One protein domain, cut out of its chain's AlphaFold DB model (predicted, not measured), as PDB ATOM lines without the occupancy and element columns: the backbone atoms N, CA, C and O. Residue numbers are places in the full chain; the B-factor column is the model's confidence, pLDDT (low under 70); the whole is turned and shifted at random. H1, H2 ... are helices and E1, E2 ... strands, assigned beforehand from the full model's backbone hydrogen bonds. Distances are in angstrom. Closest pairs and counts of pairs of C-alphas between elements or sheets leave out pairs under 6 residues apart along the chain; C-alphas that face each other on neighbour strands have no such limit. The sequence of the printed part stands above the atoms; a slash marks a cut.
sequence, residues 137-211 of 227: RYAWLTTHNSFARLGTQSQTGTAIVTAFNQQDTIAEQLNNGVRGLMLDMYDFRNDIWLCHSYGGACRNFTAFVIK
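This is residues 137 to 211 of the 227 residues of an uncharacterized protein of Aegilops tauschii subsp. strangulata (UniProt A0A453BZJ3). With little regular structure, the domain has two small clusters toward opposite ends: parallel strands E1 and E2 with helix H1 near them, and an antiparallel meander, E3 E4 E5, each strand neighbouring the one before. The loop of residues 144 to 169 runs to the meander's end and back. The printed part has 75 residues, 26 in named elements, ordered E1 H1 E2 E3 E4 E5; it is mixed, compact, radius of gyration of the C-alphas 12.8 A, spans 38 by 25 by 19 A.

E1, residues 141 to 143, begins at C-alpha 141 (50.635, 52.341, -40.283). H1 is 170 to 175, E2 178 to 181, E3 185 to 188, E4 191 to 195, 11.8 A long. E5, 207 to 210, ends at C-alpha 210 (27.139, 44.456, -36.876).

E1, H1, E2 form a strand-helix-strand unit, a helix between parallel neighbours, its crossover right-handed; N 143 and O 180 are 3.1 A apart. In H1 every O i to N i+4 pair is within hydrogen-bond range. In hairpins E3-E4 and E4-E5, N 186 and O 193 are 3.0 A apart, N 208 and O 194 2.9 A.

The printed part has no cut. Links E1 to H1 and E4 to E5 are long. Residue 211 is under 70 in pLDDT.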
ATOM      1  N   ARG A 137      53.932  62.723 -33.687       93.12
ATOM      2  CA  ARG A 137      55.328  62.761 -34.161       93.12
ATOM      3  C   ARG A 137      55.847  61.399 -34.629       93.12
ATOM      4  O   ARG A 137      56.988  61.317 -35.073       93.12
ATOM      5  N   TYR A 138      55.015  60.359 -34.581       90.31
ATOM      6  CA  TYR A 138      55.308  59.059 -35.178       90.31
ATOM      7  C   TYR A 138      54.597  58.890 -36.520       90.31
ATOM      8  O   TYR A 138      53.506  59.416 -36.739       90.31
ATOM      9  N   ALA A 139      55.201  58.098 -37.406       90.06
ATOM     10  CA  ALA A 139      54.544  57.614 -38.610       90.06
ATOM     11  C   ALA A 139      53.819  56.300 -38.295       90.06
ATOM     12  O   ALA A 139      54.460  55.268 -38.112       90.06
ATOM     13  N   TRP A 140      52.492  56.329 -38.229       89.75
ATOM     14  CA  TRP A 140      51.684  55.144 -37.946       89.75
ATOM     15  C   TRP A 140      51.247  54.450 -39.232       89.75
ATOM     16  O   TRP A 140      50.794  55.103 -40.169       89.75
ATOM     17  N   LEU A 141      51.321  53.117 -39.257       91.31
ATOM     18  CA  LEU A 141      50.635  52.341 -40.283       91.31
ATOM     19  C   LEU A 141      49.142  52.281 -39.945       91.31
ATOM     20  O   LEU A 141      48.762  51.884 -38.839       91.31
ATOM     21  N   THR A 142      48.303  52.657 -40.904       93.44
ATOM     22  CA  THR A 142      46.845  52.653 -40.764       93.44
ATOM     23  C   THR A 142      46.187  51.924 -41.926       93.44
ATOM     24  O   THR A 142      46.721  51.936 -43.035       93.44
ATOM     25  N   THR A 143      45.009  51.342 -41.709       94.25
ATOM     26  CA  THR A 143      44.234  50.676 -42.770       94.25
ATOM     27  C   THR A 143      42.880  51.350 -42.988       94.25
ATOM     28  O   THR A 143      42.176  51.683 -42.035       94.25
ATOM     29  N   HIS A 144      42.521  51.565 -44.258       94.31
ATOM     30  CA  HIS A 144      41.225  52.104 -44.680       94.31
ATOM     31  C   HIS A 144      40.161  51.004 -44.641       94.31
ATOM     32  O   HIS A 144      40.379  49.938 -45.220       94.31
ATOM     33  N   ASN A 145      39.018  51.254 -43.998       94.25
ATOM     34  CA  ASN A 145      37.944  50.271 -43.838       94.25
ATOM     35  C   ASN A 145      38.479  48.911 -43.394       94.25
ATOM     36  O   ASN A 145      38.314  47.893 -44.066       94.25
ATOM     37  N   SER A 146      39.155  48.905 -42.245       94.88
ATOM     38  CA  SER A 146      39.922  47.766 -41.723       94.88
ATOM     39  C   SER A 146      39.100  46.480 -41.591       94.88
ATOM     40  O   SER A 146      39.642  45.378 -41.575       94.88
ATOM     41  N   PHE A 147      37.780  46.606 -41.484       93.06
ATOM     42  CA  PHE A 147      36.842  45.494 -41.389       93.06
ATOM     43  C   PHE A 147      36.507  44.839 -42.738       93.06
ATOM     44  O   PHE A 147      35.997  43.719 -42.752       93.06
ATOM     45  N   ALA A 148      36.755  45.523 -43.859       93.94
ATOM     46  CA  ALA A 148      36.310  45.128 -45.191       93.94
ATOM     47  C   ALA A 148      37.238  44.068 -45.806       93.94
ATOM     48  O   ALA A 148      37.887  44.299 -46.831       93.94
ATOM     49  N   ARG A 149      37.326  42.904 -45.153       92.12
ATOM     50  CA  ARG A 149      38.193  41.796 -45.570       92.12
ATOM     51  C   ARG A 149      37.573  40.995 -46.710       92.12
ATOM     52  O   ARG A 149      36.409  40.596 -46.620       92.12
ATOM     53  N   LEU A 150      38.362  40.712 -47.743       88.38
ATOM     54  CA  LEU A 150      37.976  39.877 -48.876       88.38
ATOM     55  C   LEU A 150      37.408  38.527 -48.409       88.38
ATOM     56  O   LEU A 150      37.957  37.878 -47.519       88.38
ATOM     57  N   GLY A 151      36.289  38.118 -49.006       87.56
ATOM     58  CA  GLY A 151      35.611  36.859 -48.676       87.56
ATOM     59  C   GLY A 151      34.782  36.889 -47.386       87.56
ATOM     60  O   GLY A 151      34.189  35.872 -47.026       87.56
ATOM     61  N   THR A 152      34.703  38.032 -46.694       90.00
ATOM     62  CA  THR A 152      33.786  38.197 -45.556       90.00
ATOM     63  C   THR A 152      32.339  38.052 -46.019       90.00
ATOM     64  O   THR A 152      31.936  38.640 -47.019       90.00
ATOM     65  N   GLN A 153      31.553  37.281 -45.271       90.81
ATOM     66  CA  GLN A 153      30.111  37.165 -45.472       90.81
ATOM     67  C   GLN A 153      29.392  38.265 -44.691       90.81
ATOM     68  O   GLN A 153      29.757  38.550 -43.549       90.81
ATOM     69  N   SER A 154      28.360  38.866 -45.288       92.69
ATOM     70  CA  SER A 154      27.549  39.862 -44.590       92.69
ATOM     71  C   SER A 154      26.738  39.205 -43.483       92.69
ATOM     72  O   SER A 154      26.038  38.219 -43.719       92.69
ATOM     73  N   GLN A 155      26.706  39.820 -42.305       91.69
ATOM     74  CA  GLN A 155      25.774  39.409 -41.252       91.69
ATOM     75  C   GLN A 155      24.305  39.711 -41.588       91.69
ATOM     76  O   GLN A 155      23.405  39.204 -40.928       91.69
ATOM     77  N   THR A 156      24.033  40.496 -42.636       91.06
ATOM     78  CA  THR A 156      22.664  40.668 -43.149       91.06
ATOM     79  C   THR A 156      22.142  39.436 -43.893       91.06
ATOM     80  O   THR A 156      20.945  39.377 -44.179       91.06
ATOM     81  N   GLY A 157      23.027  38.496 -44.252       91.31
ATOM     82  CA  GLY A 157      22.741  37.351 -45.119       91.31
ATOM     83  C   GLY A 157      22.773  37.666 -46.620       91.31
ATOM     84  O   GLY A 157      22.641  36.755 -47.431       91.31
ATOM     85  N   THR A 158      22.955  38.932 -47.014       92.38
ATOM     86  CA  THR A 158      23.076  39.309 -48.432       92.38
ATOM     87  C   THR A 158      24.525  39.284 -48.911       92.38
ATOM     88  O   THR A 158      25.454  39.515 -48.139       92.38
ATOM     89  N   ALA A 159      24.733  38.996 -50.198       92.50
ATOM     90  CA  ALA A 159      26.065  39.058 -50.786       92.50
ATOM     91  C   ALA A 159      26.614  40.490 -50.722       92.50
ATOM     92  O   ALA A 159      25.901  41.452 -51.021       92.50
ATOM     93  N   ILE A 160      27.888  40.620 -50.349       93.00
ATOM     94  CA  ILE A 160      28.573  41.910 -50.303       93.00
ATOM     95  C   ILE A 160      28.974  42.304 -51.729       93.00
ATOM     96  O   ILE A 160      29.778  41.630 -52.369       93.00
ATOM     97  N   VAL A 161      28.412  43.409 -52.208       91.56
ATOM     98  CA  VAL A 161      28.661  44.019 -53.518       91.56
ATOM     99  C   VAL A 161      29.215  45.424 -53.295       91.56
ATOM    100  O   VAL A 161      28.541  46.435 -53.474       91.56
ATOM    101  N   THR A 162      30.458  45.479 -52.829       90.25
ATOM    102  CA  THR A 162      31.228  46.714 -52.652       90.25
ATOM    103  C   THR A 162      32.725  46.392 -52.624       90.25
ATOM    104  O   THR A 162      33.111  45.225 -52.719       90.25
ATOM    105  N   ALA A 163      33.583  47.409 -52.527       87.62
ATOM    106  CA  ALA A 163      35.023  47.197 -52.458       87.62
ATOM    107  C   ALA A 163      35.427  46.501 -51.149       87.62
ATOM    108  O   ALA A 163      34.961  46.862 -50.066       87.62
ATOM    109  N   PHE A 164      36.346  45.543 -51.264       89.25
ATOM    110  CA  PHE A 164      37.072  44.954 -50.145       89.25
ATOM    111  C   PHE A 164      38.434  45.633 -50.048       89.25
ATOM    112  O   PHE A 164      39.187  45.649 -51.020       89.25
ATOM    113  N   ASN A 165      38.746  46.203 -48.890       90.62
ATOM    114  CA  ASN A 165      39.980  46.960 -48.695       90.62
ATOM    115  C   ASN A 165      41.097  46.131 -48.061       90.62
ATOM    116  O   ASN A 165      42.251  46.540 -48.126       90.62
ATOM    117  N   GLN A 166      40.762  44.998 -47.442       90.62
ATOM    118  CA  GLN A 166      41.705  44.212 -46.651       90.62
ATOM    119  C   GLN A 166      41.744  42.751 -47.102       90.62
ATOM    120  O   GLN A 166      40.747  42.199 -47.569       90.62
ATOM    121  N   GLN A 167      42.894  42.108 -46.923       86.69
ATOM    122  CA  GLN A 167      43.047  40.647 -47.014       86.69
ATOM    123  C   GLN A 167      43.268  40.018 -45.630       86.69
ATOM    124  O   GLN A 167      42.889  38.870 -45.419       86.69
ATOM    125  N   ASP A 168      43.738  40.821 -44.673       86.88
ATOM    126  CA  ASP A 168      44.003  40.439 -43.290       86.88
ATOM    127  C   ASP A 168      42.787  40.642 -42.375       86.88
ATOM    128  O   ASP A 168      41.995  41.585 -42.512       86.88
ATOM    129  N   THR A 169      42.652  39.779 -41.372       89.56
ATOM    130  CA  THR A 169      41.780  40.001 -40.211       89.56
ATOM    131  C   THR A 169      42.269  41.197 -39.383       89.56
ATOM    132  O   THR A 169      43.407  41.638 -39.500       89.56
ATOM    133  N   ILE A 170      41.424  41.715 -38.484       91.62
ATOM    134  CA  ILE A 170      41.833  42.799 -37.573       91.62
ATOM    135  C   ILE A 170      43.013  42.372 -36.689       91.62
ATOM    136  O   ILE A 170      43.928  43.158 -36.466       91.62
ATOM    137  N   ALA A 171      43.011  41.127 -36.203       91.56
ATOM    138  CA  ALA A 171      44.104  40.613 -35.386       91.56
ATOM    139  C   ALA A 171      45.416  40.548 -36.182       91.56
ATOM    140  O   ALA A 171      46.452  40.980 -35.686       91.56
ATOM    141  N   GLU A 172      45.362  40.077 -37.429       88.12
ATOM    142  CA  GLU A 172      46.522  40.051 -38.324       88.12
ATOM    143  C   GLU A 172      47.022  41.461 -38.636       88.12
ATOM    144  O   GLU A 172      48.209  41.704 -38.479       88.12
ATOM    145  N   GLN A 173      46.144  42.423 -38.935       90.50
ATOM    146  CA  GLN A 173      46.534  43.826 -39.134       90.50
ATOM    147  C   GLN A 173      47.312  44.379 -37.926       90.50
ATOM    148  O   GLN A 173      48.375  44.980 -38.084       90.50
ATOM    149  N   LEU A 174      46.819  44.149 -36.705       90.88
ATOM    150  CA  LEU A 174      47.487  44.598 -35.478       90.88
ATOM    151  C   LEU A 174      48.830  43.887 -35.251       90.88
ATOM    152  O   LEU A 174      49.820  44.541 -34.898       90.88
ATOM    153  N   ASN A 175      48.883  42.574 -35.488       86.94
ATOM    154  CA  ASN A 175      50.114  41.782 -35.424       86.94
ATOM    155  C   ASN A 175      51.133  42.239 -36.482       86.94
ATOM    156  O   ASN A 175      52.330  42.283 -36.209       86.94
ATOM    157  N   ASN A 176      50.645  42.689 -37.636       84.44
ATOM    158  CA  ASN A 176      51.405  43.266 -38.742       84.44
ATOM    159  C   ASN A 176      51.648  44.775 -38.554       84.44
ATOM    160  O   ASN A 176      51.921  45.496 -39.506       84.44
ATOM    161  N   GLY A 177      51.562  45.284 -37.320       87.44
ATOM    162  CA  GLY A 177      52.024  46.627 -36.963       87.44
ATOM    163  C   GLY A 177      51.087  47.783 -37.322       87.44
ATOM    164  O   GLY A 177      51.468  48.938 -37.134       87.44
ATOM    165  N   VAL A 178      49.860  47.513 -37.776       91.19
ATOM    166  CA  VAL A 178      48.821  48.547 -37.908       91.19
ATOM    167  C   VAL A 178      48.483  49.102 -36.522       91.19
ATOM    168  O   VAL A 178      48.321  48.351 -35.556       91.19
ATOM    169  N   ARG A 179      48.393  50.428 -36.403       92.31
ATOM    170  CA  ARG A 179      48.057  51.135 -35.151       92.31
ATOM    171  C   ARG A 179      46.913  52.136 -35.297       92.31
ATOM    172  O   ARG A 179      46.479  52.696 -34.299       92.31
ATOM    173  N   GLY A 180      46.390  52.317 -36.508       93.12
ATOM    174  CA  GLY A 180      45.143  53.038 -36.755       93.12
ATOM    175  C   GLY A 180      44.208  52.221 -37.637       93.12
ATOM    176  O   GLY A 180      44.624  51.711 -38.676       93.12
ATOM    177  N   LEU A 181      42.950  52.102 -37.219       95.44
ATOM    178  CA  LEU A 181      41.905  51.400 -37.958       95.44
ATOM    179  C   LEU A 181      40.834  52.410 -38.358       95.44
ATOM    180  O   LEU A 181      40.217  53.021 -37.486       95.44
ATOM    181  N   MET A 182      40.615  52.593 -39.657       95.88
ATOM    182  CA  MET A 182      39.519  53.423 -40.147       95.88
ATOM    183  C   MET A 182      38.258  52.572 -40.266       95.88
ATOM    184  O   MET A 182      38.275  51.492 -40.865       95.88
ATOM    185  N   LEU A 183      37.171  53.061 -39.671       93.25
ATOM    186  CA  LEU A 183      35.900  52.358 -39.574       93.25
ATOM    187  C   LEU A 183      34.780  53.236 -40.135       93.25
ATOM    188  O   LEU A 183      34.311  54.149 -39.464       93.25
ATOM    189  N   ASP A 184      34.324  52.913 -41.338       92.31
ATOM    190  CA  ASP A 184      33.082  53.452 -41.882       92.31
ATOM    191  C   ASP A 184      31.875  52.848 -41.149       92.31
ATOM    192  O   ASP A 184      31.550  51.664 -41.299       92.31
ATOM    193  N   MET A 185      31.232  53.673 -40.322       92.00
ATOM    194  CA  MET A 185      30.129  53.294 -39.442       92.00
ATOM    195  C   MET A 185      28.852  54.033 -39.840       92.00
ATOM    196  O   MET A 185      28.869  55.245 -40.040       92.00
ATOM    197  N   TYR A 186      27.740  53.304 -39.918       92.25
ATOM    198  CA  TYR A 186      26.438  53.850 -40.301       92.25
ATOM    199  C   TYR A 186      25.328  53.291 -39.419       92.25
ATOM    200  O   TYR A 186      25.372  52.121 -39.035       92.25
ATOM    201  N   ASP A 187      24.309  54.112 -39.166       91.38
ATOM    202  CA  ASP A 187      23.023  53.625 -38.669       91.38
ATOM    203  C   ASP A 187      22.335  52.818 -39.780       91.38
ATOM    204  O   ASP A 187      22.144  53.296 -40.907       91.38
ATOM    205  N   PHE A 188      22.026  51.561 -39.482       92.12
ATOM    206  CA  PHE A 188      21.349  50.658 -40.394       92.12
ATOM    207  C   PHE A 188      20.603  49.572 -39.624       92.12
ATOM    208  O   PHE A 188      21.156  48.931 -38.737       92.12
ATOM    209  N   ARG A 189      19.338  49.311 -39.981       90.12
ATOM    210  CA  ARG A 189      18.487  48.320 -39.286       90.12
ATOM    211  C   ARG A 189      18.453  48.527 -37.757       90.12
ATOM    212  O   ARG A 189      18.438  47.552 -37.011       90.12
ATOM    213  N   ASN A 190      18.421  49.788 -37.323       89.44
ATOM    214  CA  ASN A 190      18.356  50.203 -35.921       89.44
ATOM    215  C   ASN A 190      19.568  49.755 -35.076       89.44
ATOM    216  O   ASN A 190      19.438  49.567 -33.868       89.44
ATOM    217  N   ASP A 191      20.732  49.559 -35.698       89.50
ATOM    218  CA  ASP A 191      22.006  49.329 -35.012       89.50
ATOM    219  C   ASP A 191      23.150  49.982 -35.808       89.50
ATOM    220  O   ASP A 191      22.955  50.497 -36.914       89.50
ATOM    221  N   ILE A 192      24.362  49.948 -35.263       90.62
ATOM    222  CA  ILE A 192      25.562  50.467 -35.913       90.62
ATOM    223  C   ILE A 192      26.248  49.365 -36.719       90.62
ATOM    224  O   ILE A 192      26.675  48.325 -36.202       90.62
ATOM    225  N   TRP A 193      26.411  49.634 -38.009       92.62
ATOM    226  CA  TRP A 193      27.003  48.712 -38.968       92.62
ATOM    227  C   TRP A 193      28.299  49.246 -39.543       92.62
ATOM    228  O   TRP A 193      28.415  50.424 -39.877       92.62
ATOM    229  N   LEU A 194      29.248  48.330 -39.730       94.19
ATOM    230  CA  LEU A 194      30.424  48.577 -40.548       94.19
ATOM    231  C   LEU A 194      30.071  48.319 -42.009       94.19
ATOM    232  O   LEU A 194      29.663  47.210 -42.379       94.19
ATOM    233  N   CYS A 195      30.161  49.365 -42.820       93.38
ATOM    234  CA  CYS A 195      29.502  49.396 -44.115       93.38
ATOM    235  C   CYS A 195      30.222  50.324 -45.082       93.38
ATOM    236  O   CYS A 195      30.627  51.414 -44.698       93.38
ATOM    237  N   HIS A 196      30.326  49.928 -46.347       92.69
ATOM    238  CA  HIS A 196      30.846  50.813 -47.386       92.69
ATOM    239  C   HIS A 196      29.656  51.514 -48.058       92.69
ATOM    240  O   HIS A 196      28.986  50.933 -48.913       92.69
ATOM    241  N   SER A 197      29.297  52.710 -47.585       88.00
ATOM    242  CA  SER A 197      28.031  53.347 -47.972       88.00
ATOM    243  C   SER A 197      27.925  53.669 -49.463       88.00
ATOM    244  O   SER A 197      28.913  53.817 -50.177       88.00
ATOM    245  N   TYR A 198      26.685  53.816 -49.927       85.81
ATOM    246  CA  TYR A 198      26.378  54.335 -51.254       85.81
ATOM    247  C   TYR A 198      25.386  55.488 -51.117       85.81
ATOM    248  O   TYR A 198      24.294  55.315 -50.567       85.81
ATOM    249  N   GLY A 199      25.778  56.678 -51.578       85.31
ATOM    250  CA  GLY A 199      24.997  57.903 -51.377       85.31
ATOM    251  C   GLY A 199      24.862  58.302 -49.902       85.31
ATOM    252  O   GLY A 199      23.821  58.816 -49.509       85.31
ATOM    253  N   GLY A 200      25.871  58.000 -49.073       85.81
ATOM    254  CA  GLY A 200      25.880  58.333 -47.643       85.81
ATOM    255  C   GLY A 200      25.020  57.426 -46.756       85.81
ATOM    256  O   GLY A 200      24.911  57.683 -45.563       85.81
ATOM    257  N   ALA A 201      24.430  56.361 -47.308       88.88
ATOM    258  CA  ALA A 201      23.616  55.404 -46.565       88.88
ATOM    259  C   ALA A 201      24.155  53.974 -46.690       88.88
ATOM    260  O   ALA A 201      24.624  53.552 -47.754       88.88
ATOM    261  N   CYS A 202      24.035  53.206 -45.609       94.31
ATOM    262  CA  CYS A 202      24.324  51.781 -45.633       94.31
ATOM    263  C   CYS A 202      23.174  50.989 -46.267       94.31
ATOM    264  O   CYS A 202      21.994  51.320 -46.112       94.31
ATOM    265  N   ARG A 203      23.516  49.934 -47.008       93.94
ATOM    266  CA  ARG A 203      22.568  49.039 -47.679       93.94
ATOM    267  C   ARG A 203      22.902  47.599 -47.315       93.94
ATOM    268  O   ARG A 203      24.033  47.294 -46.956       93.94
ATOM    269  N   ASN A 204      21.938  46.693 -47.490       94.25
ATOM    270  CA  ASN A 204      22.146  45.260 -47.238       94.25
ATOM    271  C   ASN A 204      23.411  44.738 -47.940       94.25
ATOM    272  O   ASN A 204      24.293  44.182 -47.295       94.25
ATOM    273  N   PHE A 205      23.534  45.028 -49.238       93.06
ATOM    274  CA  PHE A 205      24.638  44.562 -50.074       93.06
ATOM    275  C   PHE A 205      25.974  45.273 -49.809       93.06
ATOM    276  O   PHE A 205      26.977  44.902 -50.404       93.06
ATOM    277  N   THR A 206      26.029  46.287 -48.943       94.00
ATOM    278  CA  THR A 206      27.288  46.960 -48.585       94.00
ATOM    279  C   THR A 206      27.669  46.820 -47.112       94.00
ATOM    280  O   THR A 206      28.727  47.302 -46.698       94.00
ATOM    281  N   ALA A 207      26.834  46.138 -46.326       94.25
ATOM    282  CA  ALA A 207      27.014  45.906 -44.903       94.25
ATOM    283  C   ALA A 207      27.877  44.664 -44.643       94.25
ATOM    284  O   ALA A 207      27.607  43.591 -45.183       94.25
ATOM    285  N   PHE A 208      28.881  44.776 -43.773       92.50
ATOM    286  CA  PHE A 208      29.784  43.672 -43.437       92.50
ATOM    287  C   PHE A 208      29.389  43.007 -42.123       92.50
ATOM    288  O   PHE A 208      28.936  41.862 -42.097       92.50
ATOM    289  N   VAL A 209      29.559  43.734 -41.022       83.56
ATOM    290  CA  VAL A 209      29.369  43.216 -39.669       83.56
ATOM    291  C   VAL A 209      28.561  44.200 -38.840       83.56
ATOM    292  O   VAL A 209      28.719  45.417 -38.987       83.56
ATOM    293  N   ILE A 210      27.736  43.668 -37.943       76.50
ATOM    294  CA  ILE A 210      27.139  44.456 -36.876       76.50
ATOM    295  C   ILE A 210      28.215  44.721 -35.826       76.50
ATOM    296  O   ILE A 210      28.975  43.821 -35.441       76.50
ATOM    297  N   LYS A 211      28.308  45.958 -35.348       69.06
ATOM    298  CA  LYS A 211      29.027  46.238 -34.109       69.06
ATOM    299  C   LYS A 211      27.995  46.264 -33.003       69.06
ATOM    300  O   LYS A 211      27.559  47.327 -32.591       69.06
TER     301      LYS A 211